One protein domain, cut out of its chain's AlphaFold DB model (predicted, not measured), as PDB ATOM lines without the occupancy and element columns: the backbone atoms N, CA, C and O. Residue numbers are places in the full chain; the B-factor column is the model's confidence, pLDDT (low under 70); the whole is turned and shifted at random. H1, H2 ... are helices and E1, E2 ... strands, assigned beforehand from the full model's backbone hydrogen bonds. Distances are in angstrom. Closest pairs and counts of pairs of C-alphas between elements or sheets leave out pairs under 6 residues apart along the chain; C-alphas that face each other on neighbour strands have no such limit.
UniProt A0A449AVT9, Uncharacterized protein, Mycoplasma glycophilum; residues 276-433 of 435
ATOM      1  N   ASN A 276     205.291 188.425 330.506       82.25
ATOM      2  CA  ASN A 276     205.462 189.866 330.388       82.25
ATOM      3  C   ASN A 276     204.161 190.611 330.170       82.25
ATOM      4  O   ASN A 276     204.119 191.754 330.595       82.25
ATOM      5  N   GLN A 277     203.128 189.987 329.585       76.38
ATOM      6  CA  GLN A 277     201.759 190.524 329.463       76.38
ATOM      7  C   GLN A 277     201.046 190.759 330.808       76.38
ATOM      8  O   GLN A 277     199.993 191.395 330.844       76.38
ATOM      9  N   LYS A 278     201.630 190.334 331.929       77.62
ATOM     10  CA  LYS A 278     201.123 190.659 333.268       77.62
ATOM     11  C   LYS A 278     201.867 191.810 333.943       77.62
ATOM     12  O   LYS A 278     201.361 192.372 334.905       77.62
ATOM     13  N   TYR A 279     203.054 192.169 333.456       80.06
ATOM     14  CA  TYR A 279     203.887 193.196 334.083       80.06
ATOM     15  C   TYR A 279     203.480 194.620 333.685       80.06
ATOM     16  O   TYR A 279     202.918 194.834 332.619       80.06
ATOM     17  N   LYS A 280     203.756 195.606 334.528       80.38
ATOM     18  CA  LYS A 280     203.385 197.006 334.317       80.38
ATOM     19  C   LYS A 280     204.685 197.837 334.379       80.38
ATOM     20  O   LYS A 280     205.135 198.105 335.492       80.38
ATOM     21  N   PRO A 281     205.367 198.089 333.232       78.38
ATOM     22  CA  PRO A 281     206.704 198.702 333.199       78.38
ATOM     23  C   PRO A 281     206.744 200.126 333.738       78.38
ATOM     24  O   PRO A 281     207.696 200.474 334.436       78.38
ATOM     25  N   ASN A 282     205.673 200.897 333.518       81.12
ATOM     26  CA  ASN A 282     205.439 202.139 334.244       81.12
ATOM     27  C   ASN A 282     206.570 203.161 334.023       81.12
ATOM     28  O   ASN A 282     207.033 203.789 334.983       81.12
ATOM     29  N   VAL A 283     207.067 203.263 332.787       83.94
ATOM     30  CA  VAL A 283     208.244 204.057 332.423       83.94
ATOM     31  C   VAL A 283     207.846 205.489 332.086       83.94
ATOM     32  O   VAL A 283     208.445 206.404 332.638       83.94
ATOM     33  N   PHE A 284     206.812 205.702 331.271       83.00
ATOM     34  CA  PHE A 284     206.439 207.036 330.768       83.00
ATOM     35  C   PHE A 284     205.182 207.612 331.434       83.00
ATOM     36  O   PHE A 284     204.357 208.258 330.804       83.00
ATOM     37  N   HIS A 285     204.999 207.364 332.730       62.75
ATOM     38  CA  HIS A 285     203.758 207.677 333.437       62.75
ATOM     39  C   HIS A 285     203.299 209.141 333.363       62.75
ATOM     40  O   HIS A 285     203.724 209.970 334.166       62.75
ATOM     41  N   LYS A 286     202.271 209.377 332.543       52.72
ATOM     42  CA  LYS A 286     201.062 210.131 332.900       52.72
ATOM     43  C   LYS A 286     199.863 209.399 332.276       52.72
ATOM     44  O   LYS A 286     199.866 209.111 331.092       52.72
ATOM     45  N   GLU A 287     198.870 209.059 333.097       52.00
ATOM     46  CA  GLU A 287     197.551 208.521 332.701       52.00
ATOM     47  C   GLU A 287     197.488 207.068 332.182       52.00
ATOM     48  O   GLU A 287     197.206 206.783 331.022       52.00
ATOM     49  N   TRP A 288     197.615 206.116 333.108       53.66
ATOM     50  CA  TRP A 288     197.249 204.706 332.882       53.66
ATOM     51  C   TRP A 288     195.766 204.481 332.561       53.66
ATOM     52  O   TRP A 288     195.399 203.411 332.078       53.66
ATOM     53  N   ASP A 289     194.937 205.491 332.807       53.38
ATOM     54  CA  ASP A 289     193.486 205.375 332.745       53.38
ATOM     55  C   ASP A 289     192.894 205.790 331.388       53.38
ATOM     56  O   ASP A 289     191.698 205.593 331.180       53.38
ATOM     57  N   LYS A 290     193.689 206.336 330.446       52.34
ATOM     58  CA  LYS A 290     193.145 206.915 329.196       52.34
ATOM     59  C   LYS A 290     193.649 206.317 327.877       52.34
ATOM     60  O   LYS A 290     192.991 206.518 326.859       52.34
ATOM     61  N   ILE A 291     194.759 205.569 327.851       58.81
ATOM     62  CA  ILE A 291     195.354 205.060 326.597       58.81
ATOM     63  C   ILE A 291     195.632 203.551 326.683       58.81
ATOM     64  O   ILE A 291     196.169 203.040 327.667       58.81
ATOM     65  N   LEU A 292     195.272 202.817 325.623       67.00
ATOM     66  CA  LEU A 292     195.644 201.414 325.430       67.00
ATOM     67  C   LEU A 292     197.143 201.328 325.102       67.00
ATOM     68  O   LEU A 292     197.538 201.442 323.943       67.00
ATOM     69  N   PHE A 293     197.976 201.140 326.124       78.12
ATOM     70  CA  PHE A 293     199.419 200.962 325.947       78.12
ATOM     71  C   PHE A 293     199.786 199.510 325.619       78.12
ATOM     72  O   PHE A 293     199.281 198.545 326.205       78.12
ATOM     73  N   GLU A 294     200.737 199.359 324.707       84.56
ATOM     74  CA  GLU A 294     201.406 198.114 324.371       84.56
ATOM     75  C   GLU A 294     202.788 198.046 325.038       84.56
ATOM     76  O   GLU A 294     203.358 199.043 325.484       84.56
ATOM     77  N   ARG A 295     203.327 196.829 325.154       87.44
ATOM     78  CA  ARG A 295     204.651 196.601 325.748       87.44
ATOM     79  C   ARG A 295     205.656 196.465 324.630       87.44
ATOM     80  O   ARG A 295     205.651 195.444 323.939       87.44
ATOM     81  N   ALA A 296     206.517 197.460 324.519       90.31
ATOM     82  CA  ALA A 296     207.628 197.461 323.595       90.31
ATOM     83  C   ALA A 296     208.850 196.835 324.263       90.31
ATOM     84  O   ALA A 296     209.241 197.226 325.364       90.31
ATOM     85  N   HIS A 297     209.467 195.855 323.608       93.19
ATOM     86  CA  HIS A 297     210.765 195.347 324.042       93.19
ATOM     87  C   HIS A 297     211.862 196.285 323.539       93.19
ATOM     88  O   HIS A 297     211.970 196.490 322.331       93.19
ATOM     89  N   ILE A 298     212.700 196.817 324.434       94.25
ATOM     90  CA  ILE A 298     213.825 197.688 324.053       94.25
ATOM     91  C   ILE A 298     214.721 196.935 323.073       94.25
ATOM     92  O   ILE A 298     214.909 197.358 321.933       94.25
ATOM     93  N   TYR A 299     215.207 195.767 323.484       91.88
ATOM     94  CA  TYR A 299     215.898 194.838 322.612       91.88
ATOM     95  C   TYR A 299     214.911 193.832 321.988       91.88
ATOM     96  O   TYR A 299     214.282 193.067 322.731       91.88
ATOM     97  N   PRO A 300     214.763 193.789 320.648       87.69
ATOM     98  CA  PRO A 300     213.688 193.040 319.999       87.69
ATOM     99  C   PRO A 300     213.731 191.526 320.242       87.69
ATOM    100  O   PRO A 300     214.740 190.863 319.996       87.69
ATOM    101  N   VAL A 301     212.579 190.935 320.585       86.19
ATOM    102  CA  VAL A 301     212.439 189.477 320.785       86.19
ATOM    103  C   VAL A 301     212.828 188.681 319.540       86.19
ATOM    104  O   VAL A 301     213.498 187.652 319.645       86.19
ATOM    105  N   GLN A 302     212.426 189.162 318.360       82.44
ATOM    106  CA  GLN A 302     212.759 188.530 317.079       82.44
ATOM    107  C   GLN A 302     214.275 188.431 316.887       82.44
ATOM    108  O   GLN A 302     214.773 187.449 316.336       82.44
ATOM    109  N   LYS A 303     215.022 189.419 317.392       82.69
ATOM    110  CA  LYS A 303     216.474 189.416 317.305       82.69
ATOM    111  C   LYS A 303     217.092 188.432 318.292       82.69
ATOM    112  O   LYS A 303     217.912 187.632 317.858       82.69
ATOM    113  N   THR A 304     216.648 188.389 319.550       80.38
ATOM    114  CA  THR A 304     217.082 187.341 320.495       80.38
ATOM    115  C   THR A 304     216.840 185.940 319.920       80.38
ATOM    116  O   THR A 304     217.697 185.068 320.024       80.38
ATOM    117  N   GLN A 305     215.696 185.718 319.265       77.19
ATOM    118  CA  GLN A 305     215.394 184.452 318.590       77.19
ATOM    119  C   GLN A 305     216.366 184.160 317.448       77.19
ATOM    120  O   GLN A 305     216.933 183.071 317.406       77.19
ATOM    121  N   LYS A 306     216.585 185.132 316.557       76.88
ATOM    122  CA  LYS A 306     217.512 184.985 315.434       76.88
ATOM    123  C   LYS A 306     218.934 184.711 315.913       76.88
ATOM    124  O   LYS A 306     219.553 183.787 315.419       76.88
ATOM    125  N   GLU A 307     219.424 185.429 316.923       78.31
ATOM    126  CA  GLU A 307     220.746 185.170 317.497       78.31
ATOM    127  C   GLU A 307     220.855 183.760 318.068       78.31
ATOM    128  O   GLU A 307     221.883 183.118 317.907       78.31
ATOM    129  N   LEU A 308     219.823 183.244 318.733       78.69
ATOM    130  CA  LEU A 308     219.845 181.867 319.228       78.69
ATOM    131  C   LEU A 308     219.847 180.841 318.097       78.69
ATOM    132  O   LEU A 308     220.548 179.836 318.202       78.69
ATOM    133  N   GLU A 309     219.095 181.094 317.026       71.12
ATOM    134  CA  GLU A 309     219.131 180.268 315.819       71.12
ATOM    135  C   GLU A 309     220.505 180.323 315.141       71.12
ATOM    136  O   GLU A 309     221.029 179.274 314.777       71.12
ATOM    137  N   ASP A 310     221.110 181.508 315.035       72.88
ATOM    138  CA  ASP A 310     222.434 181.722 314.448       72.88
ATOM    139  C   ASP A 310     223.515 181.043 315.302       72.88
ATOM    140  O   ASP A 310     224.294 180.257 314.785       72.88
ATOM    141  N   ASN A 311     223.500 181.213 316.629       75.75
ATOM    142  CA  ASN A 311     224.438 180.540 317.536       75.75
ATOM    143  C   ASN A 311     224.271 179.017 317.522       75.75
ATOM    144  O   ASN A 311     225.256 178.291 317.633       75.75
ATOM    145  N   LEU A 312     223.036 178.515 317.413       72.00
ATOM    146  CA  LEU A 312     222.794 177.084 317.241       72.00
ATOM    147  C   LEU A 312     223.347 176.615 315.904       72.00
ATOM    148  O   LEU A 312     223.937 175.543 315.850       72.00
ATOM    149  N   ASN A 313     223.165 177.402 314.846       66.12
ATOM    150  CA  ASN A 313     223.703 177.114 313.528       66.12
ATOM    151  C   ASN A 313     225.234 177.135 313.541       66.12
ATOM    152  O   ASN A 313     225.840 176.226 313.002       66.12
ATOM    153  N   ASP A 314     225.870 178.083 314.221       70.69
ATOM    154  CA  ASP A 314     227.325 178.173 314.353       70.69
ATOM    155  C   ASP A 314     227.886 177.050 315.218       70.69
ATOM    156  O   ASP A 314     228.873 176.412 314.853       70.69
ATOM    157  N   PHE A 315     227.233 176.740 316.340       70.00
ATOM    158  CA  PHE A 315     227.540 175.557 317.138       70.00
ATOM    159  C   PHE A 315     227.416 174.299 316.277       70.00
ATOM    160  O   PHE A 315     228.312 173.459 316.270       70.00
ATOM    161  N   TYR A 316     226.345 174.199 315.488       64.12
ATOM    162  CA  TYR A 316     226.116 173.080 314.590       64.12
ATOM    163  C   TYR A 316     227.207 173.005 313.515       64.12
ATOM    164  O   TYR A 316     227.789 171.950 313.278       64.12
ATOM    165  N   ASN A 317     227.553 174.131 312.908       60.59
ATOM    166  CA  ASN A 317     228.502 174.194 311.814       60.59
ATOM    167  C   ASN A 317     229.922 173.882 312.296       60.59
ATOM    168  O   ASN A 317     230.591 172.995 311.766       60.59
ATOM    169  N   SER A 318     230.349 174.541 313.370       63.12
ATOM    170  CA  SER A 318     231.664 174.344 313.981       63.12
ATOM    171  C   SER A 318     231.872 172.922 314.500       63.12
ATOM    172  O   SER A 318     232.984 172.406 314.389       63.12
ATOM    173  N   TYR A 319     230.834 172.255 315.015       58.97
ATOM    174  CA  TYR A 319     230.958 170.889 315.528       58.97
ATOM    175  C   TYR A 319     230.730 169.803 314.482       58.97
ATOM    176  O   TYR A 319     231.450 168.802 314.483       58.97
ATOM    177  N   PHE A 320     229.721 169.944 313.625       52.09
ATOM    178  CA  PHE A 320     229.275 168.847 312.770       52.09
ATOM    179  C   PHE A 320     229.864 168.870 311.366       52.09
ATOM    180  O   PHE A 320     230.083 167.786 310.835       52.09
ATOM    181  N   ILE A 321     230.142 170.044 310.792       50.06
ATOM    182  CA  ILE A 321     230.684 170.162 309.427       50.06
ATOM    183  C   ILE A 321     232.197 169.959 309.432       50.06
ATOM    184  O   ILE A 321     232.744 169.328 308.534       50.06
ATOM    185  N   SER A 322     232.888 170.418 310.478       51.72
ATOM    186  CA  SER A 322     234.352 170.337 310.587       51.72
ATOM    187  C   SER A 322     234.907 168.913 310.813       51.72
ATOM    188  O   SER A 322     236.067 168.760 311.189       51.72
ATOM    189  N   ASN A 323     234.103 167.856 310.628       49.41
ATOM    190  CA  ASN A 323     234.432 166.440 310.872       49.41
ATOM    191  C   ASN A 323     234.886 166.076 312.305       49.41
ATOM    192  O   ASN A 323     235.063 164.895 312.600       49.41
ATOM    193  N   LYS A 324     234.996 167.028 313.246       48.94
ATOM    194  CA  LYS A 324     235.399 166.743 314.638       48.94
ATOM    195  C   LYS A 324     234.351 165.953 315.431       48.94
ATOM    196  O   LYS A 324     234.718 165.220 316.345       48.94
ATOM    197  N   ALA A 325     233.061 166.051 315.096       45.66
ATOM    198  CA  ALA A 325     231.999 165.357 315.835       45.66
ATOM    199  C   ALA A 325     231.770 163.886 315.450       45.66
ATOM    200  O   ALA A 325     231.076 163.189 316.187       45.66
ATOM    201  N   ILE A 326     232.311 163.390 314.331       47.16
ATOM    202  CA  ILE A 326     232.083 161.994 313.901       47.16
ATOM    203  C   ILE A 326     232.759 160.990 314.856       47.16
ATOM    204  O   ILE A 326     232.268 159.874 315.004       47.16
ATOM    205  N   ASN A 327     233.795 161.422 315.583       49.50
ATOM    206  CA  ASN A 327     234.560 160.588 316.516       49.50
ATOM    207  C   ASN A 327     234.281 160.886 318.001       49.50
ATOM    208  O   ASN A 327     234.974 160.366 318.872       49.50
ATOM    209  N   LEU A 328     233.297 161.733 318.319       53.31
ATOM    210  CA  LEU A 328     232.960 162.027 319.713       53.31
ATOM    211  C   LEU A 328     232.076 160.924 320.296       53.31
ATOM    212  O   LEU A 328     231.084 160.513 319.693       53.31
ATOM    213  N   SER A 329     232.398 160.485 321.512       57.66
ATOM    214  CA  SER A 329     231.505 159.621 322.276       57.66
ATOM    215  C   SER A 329     230.177 160.338 322.563       57.66
ATOM    216  O   SER A 329     230.118 161.563 322.731       57.66
ATOM    217  N   ASN A 330     229.089 159.567 322.662       60.94
ATOM    218  CA  ASN A 330     227.753 160.097 322.961       60.94
ATOM    219  C   ASN A 330     227.713 160.940 324.254       60.94
ATOM    220  O   ASN A 330     226.884 161.842 324.367       60.94
ATOM    221  N   SER A 331     228.592 160.666 325.225       66.12
ATOM    222  CA  SER A 331     228.672 161.409 326.488       66.12
ATOM    223  C   SER A 331     229.234 162.819 326.305       66.12
ATOM    224  O   SER A 331     228.623 163.777 326.778       66.12
ATOM    225  N   VAL A 332     230.335 162.972 325.559       67.19
ATOM    226  CA  VAL A 332     230.935 164.287 325.264       67.19
ATOM    227  C   VAL A 332     229.982 165.135 324.427       67.19
ATOM    228  O   VAL A 332     229.825 166.333 324.661       67.19
ATOM    229  N   PHE A 333     229.293 164.502 323.477       66.12
ATOM    230  CA  PHE A 333     228.269 165.157 322.677       66.12
ATOM    231  C   PHE A 333     227.134 165.728 323.539       66.12
ATOM    232  O   PHE A 333     226.785 166.903 323.415       66.12
ATOM    233  N   LYS A 334     226.601 164.913 324.458       71.00
ATOM    234  CA  LYS A 334     225.517 165.308 325.363       71.00
ATOM    235  C   LYS A 334     225.927 166.454 326.292       71.00
ATOM    236  O   LYS A 334     225.151 167.382 326.471       71.00
ATOM    237  N   GLN A 335     227.145 166.429 326.836       76.19
ATOM    238  CA  GLN A 335     227.647 167.507 327.698       76.19
ATOM    239  C   GLN A 335     227.719 168.854 326.968       76.19
ATOM    240  O   GLN A 335     227.281 169.872 327.500       76.19
ATOM    241  N   LYS A 336     228.230 168.863 325.732       73.06
ATOM    242  CA  LYS A 336     228.345 170.094 324.938       73.06
ATOM    243  C   LYS A 336     226.988 170.647 324.524       73.06
ATOM    244  O   LYS A 336     226.794 171.857 324.576       73.06
ATOM    245  N   ILE A 337     226.054 169.763 324.173       74.88
ATOM    246  CA  ILE A 337     224.657 170.134 323.952       74.88
ATOM    247  C   ILE A 337     224.069 170.781 325.203       74.88
ATOM    248  O   ILE A 337     223.578 171.897 325.105       74.88
ATOM    249  N   ASN A 338     224.178 170.140 326.367       78.12
ATOM    250  CA  ASN A 338     223.600 170.669 327.600       78.12
ATOM    251  C   ASN A 338     224.162 172.059 327.929       78.12
ATOM    252  O   ASN A 338     223.400 172.979 328.205       78.12
ATOM    253  N   SER A 339     225.481 172.240 327.812       80.38
ATOM    254  CA  SER A 339     226.123 173.540 328.033       80.38
ATOM    255  C   SER A 339     225.648 174.607 327.037       80.38
ATOM    256  O   SER A 339     225.422 175.761 327.412       80.38
ATOM    257  N   PHE A 340     225.462 174.242 325.765       81.88
ATOM    258  CA  PHE A 340     224.879 175.141 324.773       81.88
ATOM    259  C   PHE A 340     223.431 175.506 325.133       81.88
ATOM    260  O   PHE A 340     223.084 176.687 325.130       81.88
ATOM    261  N   GLU A 341     222.598 174.518 325.471       81.31
ATOM    262  CA  GLU A 341     221.197 174.731 325.837       81.31
ATOM    263  C   GLU A 341     221.068 175.636 327.066       81.31
ATOM    264  O   GLU A 341     220.275 176.574 327.045       81.31
ATOM    265  N   GLU A 342     221.870 175.418 328.110       82.38
ATOM    266  CA  GLU A 342     221.904 176.264 329.309       82.38
ATOM    267  C   GLU A 342     222.231 177.720 328.962       82.38
ATOM    268  O   GLU A 342     221.509 178.642 329.356       82.38
ATOM    269  N   ASN A 343     223.270 177.938 328.151       80.00
ATOM    270  CA  ASN A 343     223.654 179.272 327.698       80.00
ATOM    271  C   ASN A 343     222.570 179.938 326.840       80.00
ATOM    272  O   ASN A 343     222.264 181.120 327.027       80.00
ATOM    273  N   ALA A 344     221.969 179.184 325.921       78.94
ATOM    274  CA  ALA A 344     220.886 179.655 325.070       78.94
ATOM    275  C   ALA A 344     219.635 180.009 325.885       78.94
ATOM    276  O   ALA A 344     218.992 181.034 325.651       78.94
ATOM    277  N   TYR A 345     219.299 179.194 326.882       80.19
ATOM    278  CA  TYR A 345     218.156 179.425 327.751       80.19
ATOM    279  C   TYR A 345     218.349 180.604 328.693       80.19
ATOM    280  O   TYR A 345     217.374 181.319 328.908       80.19
ATOM    281  N   ARG A 346     219.569 180.856 329.172       80.38
ATOM    282  CA  ARG A 346     219.895 182.061 329.945       80.38
ATOM    283  C   ARG A 346     219.675 183.337 329.128       80.38
ATOM    284  O   ARG A 346     219.150 184.316 329.640       80.38
ATOM    285  N   ARG A 347     220.002 183.324 327.831       80.88
ATOM    286  CA  ARG A 347     219.713 184.455 326.929       80.88
ATOM    287  C   ARG A 347     218.218 184.696 326.732       80.88
ATOM    288  O   ARG A 347     217.809 185.837 326.561       80.88
ATOM    289  N   LEU A 348     217.386 183.653 326.772       84.88
ATOM    290  CA  LEU A 348     215.934 183.840 326.701       84.88
ATOM    291  C   LEU A 348     215.379 184.597 327.907       84.88
ATOM    292  O   LEU A 348     214.345 185.245 327.765       84.88
ATOM    293  N   ASP A 349     216.045 184.562 329.061       83.50
ATOM    294  CA  ASP A 349     215.584 185.289 330.246       83.50
ATOM    295  C   ASP A 349     215.631 186.815 330.043       83.50
ATOM    296  O   ASP A 349     214.823 187.530 330.635       83.50
ATOM    297  N   GLU A 350     216.445 187.318 329.102       87.75
ATOM    298  CA  GLU A 350     216.412 188.721 328.653       87.75
ATOM    299  C   GLU A 350     215.042 189.133 328.089       87.75
ATOM    300  O   GLU A 350     214.629 190.286 328.222       87.75
ATOM    301  N   ILE A 351     214.306 188.196 327.480       86.50
ATOM    302  CA  ILE A 351     212.952 188.458 326.975       86.50
ATOM    303  C   ILE A 351     212.017 188.726 328.141       86.50
ATOM    304  O   ILE A 351     211.133 189.561 328.004       86.50
ATOM    305  N   ALA A 352     212.184 188.030 329.267       85.81
ATOM    306  CA  ALA A 352     211.361 188.209 330.458       85.81
ATOM    307  C   ALA A 352     211.848 189.335 331.381       85.81
ATOM    308  O   ALA A 352     211.185 189.628 332.379       85.81
ATOM    309  N   ASN A 353     212.989 189.960 331.074       89.44
ATOM    310  CA  ASN A 353     213.528 191.026 331.901       89.44
ATOM    311  C   ASN A 353     212.611 192.260 331.833       89.44
ATOM    312  O   ASN A 353     212.322 192.796 330.764       89.44
ATOM    313  N   LYS A 354     212.168 192.715 333.006       90.12
ATOM    314  CA  LYS A 354     211.305 193.885 333.194       90.12
ATOM    315  C   LYS A 354     211.953 195.184 332.708       90.12
ATOM    316  O   LYS A 354     211.250 196.039 332.188       90.12
ATOM    317  N   ASN A 355     213.276 195.295 332.826       92.31
ATOM    318  CA  ASN A 355     214.066 196.443 332.376       92.31
ATOM    319  C   ASN A 355     214.272 196.471 330.855       92.31
ATOM    320  O   ASN A 355     214.755 197.463 330.323       92.31
ATOM    321  N   ASN A 356     213.886 195.404 330.148       93.69
ATOM    322  CA  ASN A 356     213.843 195.352 328.688       93.69
ATOM    323  C   ASN A 356     212.476 195.792 328.129       93.69
ATOM    324  O   ASN A 356     212.187 195.546 326.962       93.69
ATOM    325  N   LEU A 357     211.592 196.363 328.953       92.38
ATOM    326  CA  LEU A 357     210.234 196.731 328.560       92.38
ATOM    327  C   LEU A 357     210.006 198.233 328.708       92.38
ATOM    328  O   LEU A 357     210.348 198.821 329.730       92.38
ATOM    329  N   LEU A 358     209.347 198.805 327.708       91.38
ATOM    330  CA  LEU A 358     208.767 200.140 327.718       91.38
ATOM    331  C   LEU A 358     207.252 200.023 327.509       91.38
ATOM    332  O   LEU A 358     206.772 199.097 326.851       91.38
ATOM    333  N   ASP A 359     206.499 200.953 328.076       88.19
ATOM    334  CA  ASP A 359     205.078 201.165 327.813       88.19
ATOM    335  C   ASP A 359     204.907 202.272 326.771       88.19
ATOM    336  O   ASP A 359     205.323 203.405 326.986       88.19
ATOM    337  N   MET A 360     204.325 201.934 325.622       87.12
ATOM    338  CA  MET A 360     204.134 202.852 324.494       87.12
ATOM    339  C   MET A 360     202.727 202.706 323.935       87.12
ATOM    340  O   MET A 360     202.161 201.614 323.968       87.12
ATOM    341  N   ASP A 361     202.140 203.781 323.421       86.25
ATOM    342  CA  ASP A 361     200.916 203.662 322.642       86.25
ATOM    343  C   ASP A 361     201.204 202.870 321.356       86.25
ATOM    344  O   ASP A 361     202.350 202.719 320.922       86.25
ATOM    345  N   LYS A 362     200.152 202.346 320.734       85.75
ATOM    346  CA  LYS A 362     200.272 201.477 319.562       85.75
ATOM    347  C   LYS A 362     201.042 202.117 318.395       85.75
ATOM    348  O   LYS A 362     201.785 201.416 317.707       85.75
ATOM    349  N   ASN A 363     200.874 203.418 318.152       85.44
ATOM    350  CA  ASN A 363     201.529 204.100 317.036       85.44
ATOM    351  C   ASN A 363     203.017 204.292 317.334       85.44
ATOM    352  O   ASN A 363     203.858 203.909 316.516       85.44
ATOM    353  N   THR A 364     203.352 204.790 318.526       87.56
ATOM    354  CA  THR A 364     204.753 204.949 318.942       87.56
ATOM    355  C   THR A 364     205.471 203.606 319.018       87.56
ATOM    356  O   THR A 364     206.604 203.488 318.552       87.56
ATOM    357  N   HIS A 365     204.809 202.560 319.519       89.56
ATOM    358  CA  HIS A 365     205.354 201.204 319.541       89.56
ATOM    359  C   HIS A 365     205.692 200.710 318.131       89.56
ATOM    360  O   HIS A 365     206.788 200.200 317.912       89.56
ATOM    361  N   ALA A 366     204.809 200.915 317.149       86.75
ATOM    362  CA  ALA A 366     205.072 200.522 315.765       86.75
ATOM    363  C   ALA A 366     206.273 201.273 315.154       86.75
ATOM    364  O   ALA A 366     207.079 200.676 314.432       86.75
ATOM    365  N   LEU A 367     206.419 202.569 315.458       87.12
ATOM    366  CA  LEU A 367     207.574 203.376 315.044       87.12
ATOM    367  C   LEU A 367     208.868 202.889 315.712       87.12
ATOM    368  O   LEU A 367     209.906 202.783 315.050       87.12
ATOM    369  N   PHE A 368     208.795 202.546 316.998       89.56
ATOM    370  CA  PHE A 368     209.908 201.989 317.753       89.56
ATOM    371  C   PHE A 368     210.322 200.624 317.195       89.56
ATOM    372  O   PHE A 368     211.482 200.446 316.841       89.56
ATOM    373  N   ASP A 369     209.404 199.679 316.998       86.25
ATOM    374  CA  ASP A 369     209.699 198.358 316.416       86.25
ATOM    375  C   ASP A 369     210.294 198.454 315.001       86.25
ATOM    376  O   ASP A 369     211.191 197.686 314.641       86.25
ATOM    377  N   SER A 370     209.871 199.455 314.224       84.88
ATOM    378  CA  SER A 370     210.405 199.750 312.886       84.88
ATOM    379  C   SER A 370     211.766 200.459 312.899       84.88
ATOM    380  O   SER A 370     212.284 200.811 311.839       84.88
ATOM    381  N   ASN A 371     212.350 200.677 314.081       86.19
ATOM    382  CA  ASN A 371     213.610 201.389 314.291       86.19
ATOM    383  C   ASN A 371     213.630 202.803 313.686       86.19
ATOM    384  O   ASN A 371     214.656 203.263 313.193       86.19
ATOM    385  N   VAL A 372     212.495 203.508 313.724       86.88
ATOM    386  CA  VAL A 372     212.437 204.932 313.349       86.88
ATOM    387  C   VAL A 372     213.188 205.781 314.376       86.88
ATOM    388  O   VAL A 372     213.846 206.758 314.014       86.88
ATOM    389  N   PHE A 373     213.143 205.372 315.644       89.75
ATOM    390  CA  PHE A 373     213.886 205.978 316.740       89.75
ATOM    391  C   PHE A 373     214.356 204.928 317.759       89.75
ATOM    392  O   PHE A 373     213.935 203.769 317.742       89.75
ATOM    393  N   SER A 374     215.255 205.355 318.640       92.62
ATOM    394  CA  SER A 374     215.759 204.618 319.801       92.62
ATOM    395  C   SER A 374     216.056 205.605 320.940       92.62
ATOM    396  O   SER A 374     215.659 206.762 320.858       92.62
ATOM    397  N   TYR A 375     216.777 205.176 321.972       94.50
ATOM    398  CA  TYR A 375     217.258 206.024 323.062       94.50
ATOM    399  C   TYR A 375     218.788 205.988 323.151       94.50
ATOM    400  O   TYR A 375     219.422 205.057 322.656       94.50
ATOM    401  N   ASN A 376     219.398 206.996 323.771       93.94
ATOM    402  CA  ASN A 376     220.808 206.980 324.168       93.94
ATOM    403  C   ASN A 376     220.976 206.497 325.627       93.94
ATOM    404  O   ASN A 376     220.002 206.208 326.321       93.94
ATOM    405  N   GLU A 377     222.215 206.442 326.121       93.19
ATOM    406  CA  GLU A 377     222.523 206.038 327.507       93.19
ATOM    407  C   GLU A 377     221.959 206.985 328.578       93.19
ATOM    408  O   GLU A 377     221.840 206.601 329.739       93.19
ATOM    409  N   LYS A 378     221.602 208.218 328.198       94.50
ATOM    410  CA  LYS A 378     220.925 209.206 329.054       94.50
ATOM    411  C   LYS A 378     219.397 209.118 328.952       94.50
ATOM    412  O   LYS A 378     218.705 209.935 329.558       94.50
ATOM    413  N   GLY A 379     218.876 208.150 328.192       91.69
ATOM    414  CA  GLY A 379     217.449 207.943 327.970       91.69
ATOM    415  C   GLY A 379     216.815 208.946 327.009       91.69
ATOM    416  O   GLY A 379     215.596 209.015 326.946       91.69
ATOM    417  N   GLU A 380     217.601 209.737 326.281       93.75
ATOM    418  CA  GLU A 380     217.102 210.732 325.325       93.75
ATOM    419  C   GLU A 380     216.870 210.084 323.966       93.75
ATOM    420  O   GLU A 380     217.655 209.230 323.536       93.75
ATOM    421  N   ILE A 381     215.803 210.496 323.286       90.25
ATOM    422  CA  ILE A 381     215.442 209.965 321.978       90.25
ATOM    423  C   ILE A 381     216.548 210.191 320.932       90.25
ATOM    424  O   ILE A 381     217.150 211.258 320.826       90.25
ATOM    425  N   GLN A 382     216.805 209.166 320.126       88.69
ATOM    426  CA  GLN A 382     217.681 209.194 318.962       88.69
ATOM    427  C   GLN A 382     216.876 208.821 317.721       88.69
ATOM    428  O   GLN A 382     216.545 207.651 317.524       88.69
ATOM    429  N   ILE A 383     216.592 209.795 316.863       82.69
ATOM    430  CA  ILE A 383     215.909 209.567 315.586       82.69
ATOM    431  C   ILE A 383     216.895 208.920 314.608       82.69
ATOM    432  O   ILE A 383     218.029 209.377 314.469       82.69
ATOM    433  N   LYS A 384     216.480 207.828 313.958       74.50
ATOM    434  CA  LYS A 384     217.323 207.019 313.060       74.50
ATOM    435  C   LYS A 384     216.929 207.150 311.590       74.50
ATOM    436  O   LYS A 384     217.776 207.015 310.719       74.50
ATOM    437  N   VAL A 385     215.662 207.449 311.303       67.50
ATOM    438  CA  VAL A 385     215.157 207.631 309.935       67.50
ATOM    439  C   VAL A 385     214.627 209.049 309.780       67.50
ATOM    440  O   VAL A 385     213.971 209.560 310.681       67.50
ATOM    441  N   ASN A 386     214.851 209.663 308.615       56.78
ATOM    442  CA  ASN A 386     214.394 211.015 308.264       56.78
ATOM    443  C   ASN A 386     212.862 211.077 308.017       56.78
ATOM    444  O   ASN A 386     212.386 211.586 307.003       56.78
ATOM    445  N   ARG A 387     212.066 210.485 308.916       54.69
ATOM    446  CA  ARG A 387     210.614 210.674 309.027       54.69
ATOM    447  C   ARG A 387     210.350 211.651 310.167       54.69
ATOM    448  O   ARG A 387     211.129 211.731 311.113       54.69
ATOM    449  N   ARG A 388     209.294 212.456 310.040       54.12
ATOM    450  CA  ARG A 388     209.044 213.593 310.932       54.12
ATOM    451  C   ARG A 388     208.942 213.110 312.382       54.12
ATOM    452  O   ARG A 388     208.006 212.411 312.737       54.12
ATOM    453  N   ALA A 389     209.858 213.589 313.221       55.12
ATOM    454  CA  ALA A 389     209.813 213.489 314.683       55.12
ATOM    455  C   ALA A 389     208.459 213.900 315.293       55.12
ATOM    456  O   ALA A 389     208.151 213.527 316.415       55.12
ATOM    457  N   LYS A 390     207.664 214.674 314.537       59.03
ATOM    458  CA  LYS A 390     206.347 215.200 314.909       59.03
ATOM    459  C   LYS A 390     205.296 214.124 315.208       59.03
ATOM    460  O   LYS A 390     204.282 214.465 315.798       59.03
ATOM    461  N   ASP A 391     205.527 212.875 314.801       65.62
ATOM    462  CA  ASP A 391     204.587 211.768 315.023       65.62
ATOM    463  C   ASP A 391     204.841 211.020 316.349       65.62
ATOM    464  O   ASP A 391     204.110 210.085 316.672       65.62
ATOM    465  N   ILE A 392     205.884 211.396 317.100       74.56
ATOM    466  CA  ILE A 392     206.214 210.813 318.406       74.56
ATOM    467  C   ILE A 392     205.755 211.792 319.482       74.56
ATOM    468  O   ILE A 392     206.184 212.945 319.495       74.56
ATOM    469  N   ASP A 393     204.882 211.327 320.373       75.88
ATOM    470  CA  ASP A 393     204.401 212.131 321.495       75.88
ATOM    471  C   ASP A 393     205.581 212.586 322.374       75.88
ATOM    472  O   ASP A 393     206.519 211.823 322.636       75.88
ATOM    473  N   GLU A 394     205.533 213.836 322.839       79.88
ATOM    474  CA  GLU A 394     206.577 214.439 323.665       79.88
ATOM    475  C   GLU A 394     206.882 213.625 324.926       79.88
ATOM    476  O   GLU A 394     208.026 213.622 325.390       79.88
ATOM    477  N   ILE A 395     205.895 212.885 325.445       81.44
ATOM    478  CA  ILE A 395     206.067 212.010 326.609       81.44
ATOM    479  C   ILE A 395     207.143 210.931 326.392       81.44
ATOM    480  O   ILE A 395     207.767 210.486 327.353       81.44
ATOM    481  N   TYR A 396     207.412 210.553 325.138       87.12
ATOM    482  CA  TYR A 396     208.414 209.552 324.762       87.12
ATOM    483  C   TYR A 396     209.776 210.146 324.392       87.12
ATOM    484  O   TYR A 396     210.710 209.399 324.113       87.12
ATOM    485  N   ASN A 397     209.948 211.472 324.413       87.00
ATOM    486  CA  ASN A 397     211.224 212.092 324.037       87.00
ATOM    487  C   ASN A 397     212.362 211.763 325.013       87.00
ATOM    488  O   ASN A 397     213.542 211.841 324.647       87.00
ATOM    489  N   LYS A 398     212.032 211.411 326.261       91.25
ATOM    490  CA  LYS A 398     213.026 211.094 327.284       91.25
ATOM    491  C   LYS A 398     212.505 210.103 328.318       91.25
ATOM    492  O   LYS A 398     211.483 210.341 328.953       91.25
ATOM    493  N   ILE A 399     213.254 209.025 328.538       91.69
ATOM    494  CA  ILE A 399     213.031 208.104 329.657       91.69
ATOM    495  C   ILE A 399     213.328 208.851 330.967       91.69
ATOM    496  O   ILE A 399     214.424 209.411 331.101       91.69
ATOM    497  N   PRO A 400     212.409 208.848 331.950       90.62
ATOM    498  CA  PRO A 400     212.659 209.479 333.240       90.62
ATOM    499  C   PRO A 400     213.889 208.887 333.935       90.62
ATOM    500  O   PRO A 400     214.103 207.670 333.945       90.62
ATOM    501  N   LYS A 401     214.723 209.750 334.524       89.56
ATOM    502  CA  LYS A 401     216.041 209.369 335.062       89.56
ATOM    503  C   LYS A 401     215.933 208.301 336.155       89.56
ATOM    504  O   LYS A 401     216.786 207.429 336.250       89.56
ATOM    505  N   GLU A 402     214.875 208.348 336.953       89.44
ATOM    506  CA  GLU A 402     214.557 207.388 338.010       89.44
ATOM    507  C   GLU A 402     214.132 206.008 337.483       89.44
ATOM    508  O   GLU A 402     214.200 205.018 338.212       89.44
ATOM    509  N   LYS A 403     213.709 205.922 336.217       90.31
ATOM    510  CA  LYS A 403     213.366 204.667 335.532       90.31
ATOM    511  C   LYS A 403     214.548 204.095 334.754       90.31
ATOM    512  O   LYS A 403     214.621 202.883 334.549       90.31
ATOM    513  N   LEU A 404     215.492 204.950 334.362       92.69
ATOM    514  CA  LEU A 404     216.673 204.585 333.595       92.69
ATOM    515  C   LEU A 404     217.754 203.944 334.482       92.69
ATOM    516  O   LEU A 404     218.626 204.613 335.032       92.69
ATOM    517  N   ASN A 405     217.711 202.619 334.607       93.88
ATOM    518  CA  ASN A 405     218.717 201.847 335.341       93.88
ATOM    519  C   ASN A 405     219.774 201.209 334.421       93.88
ATOM    520  O   ASN A 405     219.637 201.181 333.198       93.88
ATOM    521  N   LYS A 406     220.835 200.655 335.027       95.25
ATOM    522  CA  LYS A 406     221.959 200.028 334.305       95.25
ATOM    523  C   LYS A 406     221.520 198.915 333.347       95.25
ATOM    524  O   LYS A 406     222.091 198.791 332.268       95.25
ATOM    525  N   GLU A 407     220.517 198.118 333.714       94.31
ATOM    526  CA  GLU A 407     220.017 197.050 332.840       94.31
ATOM    527  C   GLU A 407     219.238 197.605 331.645       94.31
ATOM    528  O   GLU A 407     219.387 197.115 330.530       94.31
ATOM    529  N   MET A 408     218.444 198.657 331.851       95.12
ATOM    530  CA  MET A 408     217.743 199.335 330.763       95.12
ATOM    531  C   MET A 408     218.739 199.954 329.773       95.12
ATOM    532  O   MET A 408     218.604 199.757 328.566       95.12
ATOM    533  N   ILE A 409     219.791 200.608 330.279       96.00
ATOM    534  CA  ILE A 409     220.897 201.140 329.463       96.00
ATOM    535  C   ILE A 409     221.575 200.016 328.668       96.00
ATOM    536  O   ILE A 409     221.814 200.177 327.474       96.00
ATOM    537  N   PHE A 410     221.816 198.854 329.287       95.00
ATOM    538  CA  PHE A 410     222.356 197.684 328.591       95.00
ATOM    539  C   PHE A 410     221.483 197.257 327.398       95.00
ATOM    540  O   PHE A 410     222.014 197.008 326.315       95.00
ATOM    541  N   PHE A 411     220.154 197.210 327.549       95.12
ATOM    542  CA  PHE A 411     219.259 196.869 326.436       95.12
ATOM    543  C   PHE A 411     219.200 197.955 325.358       95.12
ATOM    544  O   PHE A 411     219.143 197.620 324.172       95.12
ATOM    545  N   ILE A 412     219.250 199.233 325.747       94.75
ATOM    546  CA  ILE A 412     219.311 200.372 324.819       94.75
ATOM    547  C   ILE A 412     220.573 200.282 323.953       94.75
ATOM    548  O   ILE A 412     220.490 200.320 322.725       94.75
ATOM    549  N   ASP A 413     221.737 200.099 324.576       93.94
ATOM    550  CA  ASP A 413     223.006 199.959 323.865       93.94
ATOM    551  C   ASP A 413     223.013 198.716 322.957       93.94
ATOM    552  O   ASP A 413     223.344 198.797 321.771       93.94
ATOM    553  N   LYS A 414     222.543 197.568 323.468       90.81
ATOM    554  CA  LYS A 414     222.425 196.329 322.683       90.81
ATOM    555  C   LYS A 414     221.544 196.517 321.440       90.81
ATOM    556  O   LYS A 414     221.880 196.017 320.364       90.81
ATOM    557  N   ARG A 415     220.435 197.259 321.562       91.25
ATOM    558  CA  ARG A 415     219.555 197.622 320.439       91.25
ATOM    559  C   ARG A 415     220.280 198.521 319.436       91.25
ATOM    560  O   ARG A 415     220.252 198.240 318.241       91.25
ATOM    561  N   ASN A 416     220.932 199.580 319.909       89.88
ATOM    562  CA  ASN A 416     221.615 200.540 319.047       89.88
ATOM    563  C   ASN A 416     222.729 199.882 318.228       89.88
ATOM    564  O   ASN A 416     222.763 200.062 317.011       89.88
ATOM    565  N   ARG A 417     223.578 199.064 318.863       87.75
ATOM    566  CA  ARG A 417     224.622 198.292 318.167       87.75
ATOM    567  C   ARG A 417     224.035 197.414 317.068       87.75
ATOM    568  O   ARG A 417     224.484 197.464 315.927       87.75
ATOM    569  N   TYR A 418     222.958 196.692 317.385       83.81
ATOM    570  CA  TYR A 418     222.288 195.826 316.421       83.81
ATOM    571  C   TYR A 418     221.835 196.565 315.151       83.81
ATOM    572  O   TYR A 418     222.037 196.058 314.045       83.81
ATOM    573  N   TYR A 419     221.219 197.739 315.274       80.88
ATOM    574  CA  TYR A 419     220.723 198.454 314.097       80.88
ATOM    575  C   TYR A 419     221.826 199.192 313.323       80.88
ATOM    576  O   TYR A 419     221.757 199.225 312.095       80.88
ATOM    577  N   VAL A 420     222.876 199.680 313.995       77.44
ATOM    578  CA  VAL A 420     224.054 200.280 313.335       77.44
ATOM    579  C   VAL A 420     224.781 199.260 312.451       77.44
ATOM    580  O   VAL A 420     225.122 199.561 311.306       77.44
ATOM    581  N   ASP A 421     224.973 198.033 312.940       61.66
ATOM    582  CA  ASP A 421     225.658 196.981 312.179       61.66
ATOM    583  C   ASP A 421     224.874 196.563 310.919       61.66
ATOM    584  O   ASP A 421     225.467 196.225 309.893       61.66
ATOM    585  N   ASN A 422     223.537 196.642 310.945       58.09
ATOM    586  CA  ASN A 422     222.701 196.319 309.783       58.09
ATOM    587  C   ASN A 422     222.647 197.433 308.728       58.09
ATOM    588  O   ASN A 422     222.536 197.123 307.541       58.09
ATOM    589  N   GLU A 423     222.719 198.708 309.118       57.97
ATOM    590  CA  GLU A 423     222.796 199.821 308.158       57.97
ATOM    591  C   GLU A 423     224.115 199.797 307.383       57.97
ATOM    592  O   GLU A 423     224.109 199.932 306.157       57.97
ATOM    593  N   LYS A 424     225.231 199.487 308.059       50.72
ATOM    594  CA  LYS A 424     226.517 199.240 307.391       50.72
ATOM    595  C   LYS A 424     226.428 198.081 306.393       50.72
ATOM    596  O   LYS A 424     226.889 198.225 305.265       50.72
ATOM    597  N   TYR A 425     225.777 196.971 306.754       36.88
ATOM    598  CA  TYR A 425     225.581 195.823 305.854       36.88
ATOM    599  C   TYR A 425     224.692 196.134 304.636       36.88
ATOM    600  O   TYR A 425     224.954 195.619 303.546       36.88
ATOM    601  N   LYS A 426     223.661 196.979 304.784       42.16
ATOM    602  CA  LYS A 426     222.812 197.432 303.665       42.16
ATOM    603  C   LYS A 426     223.556 198.362 302.704       42.16
ATOM    604  O   LYS A 426     223.397 198.225 301.495       42.16
ATOM    605  N   ASN A 427     224.400 199.253 303.217       41.34
ATOM    606  CA  ASN A 427     225.210 200.129 302.368       41.34
ATOM    607  C   ASN A 427     226.298 199.332 301.623       41.34
ATOM    608  O   ASN A 427     226.446 199.489 300.414       41.34
ATOM    609  N   TYR A 428     226.938 198.362 302.288       33.34
ATOM    610  CA  TYR A 428     227.953 197.488 301.679       33.34
ATOM    611  C   TYR A 428     227.397 196.560 300.579       33.34
ATOM    612  O   TYR A 428     228.090 196.217 299.623       33.34
ATOM    613  N   THR A 429     226.137 196.127 300.701       34.47
ATOM    614  CA  THR A 429     225.465 195.298 299.679       34.47
ATOM    615  C   THR A 429     224.936 196.108 298.495       34.47
ATOM    616  O   THR A 429     224.812 195.551 297.404       34.47
ATOM    617  N   ASN A 430     224.676 197.405 298.673       33.75
ATOM    618  CA  ASN A 430     224.314 198.307 297.580       33.75
ATOM    619  C   ASN A 430     225.538 198.781 296.781       33.75
ATOM    620  O   ASN A 430     225.450 198.857 295.560       33.75
ATOM    621  N   GLU A 431     226.688 199.010 297.419       35.72
ATOM    622  CA  GLU A 431     227.928 199.379 296.711       35.72
ATOM    623  C   GLU A 431     228.451 198.239 295.820       35.72
ATOM    624  O   GLU A 431     228.805 198.473 294.669       35.72
ATOM    625  N   LYS A 432     228.374 196.979 296.274       33.88
ATOM    626  CA  LYS A 432     228.742 195.798 295.461       33.88
ATOM    627  C   LYS A 432     227.803 195.484 294.288       33.88
ATOM    628  O   LYS A 432     228.082 194.563 293.530       33.88
ATOM    629  N   ARG A 433     226.672 196.181 294.159       34.59
ATOM    630  CA  ARG A 433     225.784 196.077 292.987       34.59
ATOM    631  C   ARG A 433     226.037 197.180 291.955       34.59
ATOM    632  O   ARG A 433     225.396 197.157 290.910       34.59
TER     633      ARG A 433
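Overview. This is residues 276 to 433 of the 435 residues of an uncharacterized protein of Mycoplasma glycophilum (UniProt A0A449AVT9). A small head, made of two separate two-stranded sheets, the short helix H4 and loops, has two long helical parts reaching from it in different directions. H1 and H3 run side by side and opposite ways as a long arm, turned at its far end by H2, and this arm makes the longest axis; H5 packs on E3 with its residues 409 to 419 and sticks out with residues 421 to 431. The printed part has 158 residues, with five named helices and four named strands in the order E1 H1 H2 H3 E2 H4 E3 E4 H5; the sheets E1 - E2 and E3 - E4 are both antiparallel, and the class is mostly helix. It is loose, with a radius of gyration of the C-alphas of 19.7 A, and only just flat, spanning 62 by 45 by 25 A.

Along the chain. Find C-alpha 293 at (199.419, 200.962, 325.947), where E1, residues 293 to 297, begins; its partner E2 is residues 357 to 361. Look between them along the chain for H1, residues 301 to 321 and 28.9 A long, H2, residues 324 to 327, and H3, residues 330 to 352 and 33.4 A long. After E2 come H4, residues 362 to 369 and 10.4 A long, E3, residues 373 to 375, and E4, residues 381 to 383. Then find C-alpha 406 at (221.959, 200.028, 334.305); from there H5, residues 406 to 431, runs 38.1 A to C-alpha 431 at (227.928, 199.379, 296.711).

Arrangement. Start at E1 and E2, antiparallel at 142 degrees, where N 294 and O 360 are 2.8 A apart, within hydrogen-bond range. Near E1 is H4, the closest C-alphas being those of Ala 296 and His 365, 6.0 A apart. H4 comes closest to E3 at the C-alphas of Phe 368 and Ser 374, 6.7 A apart. E3 and E4 form an antiparallel hairpin, with N 382 and O 374 2.8 A apart, within hydrogen-bond range. On to H5, the closest C-alphas of E3 and H5 are those of Tyr 375 and Ile 412, 6.3 A apart. H1 and H3 touch, H1 with residues 301 to 308 alone, at a shallow tilt of 14 degrees, opposite ways; their closest C-alphas, those of Val 301 and Ile 351, are 6.3 A apart. H5 is apart from H1 and from H3. In H1, H4 and H5 every O i to N i+4 pair is within hydrogen-bond range, in H3 15 of 19, and H2 is too short for one.

Size, cuts and confidence. The C-alphas of Lys 290 and Asn 327, 63.4 A apart, are the two farthest apart. The printed part has no cut, and the one long link is E4 to H5, 22 residues. Look at the B-factor column: mean pLDDT of the printed part is 75.7, with 47 residues under 70, among them 316 to 333 and 421 to 433.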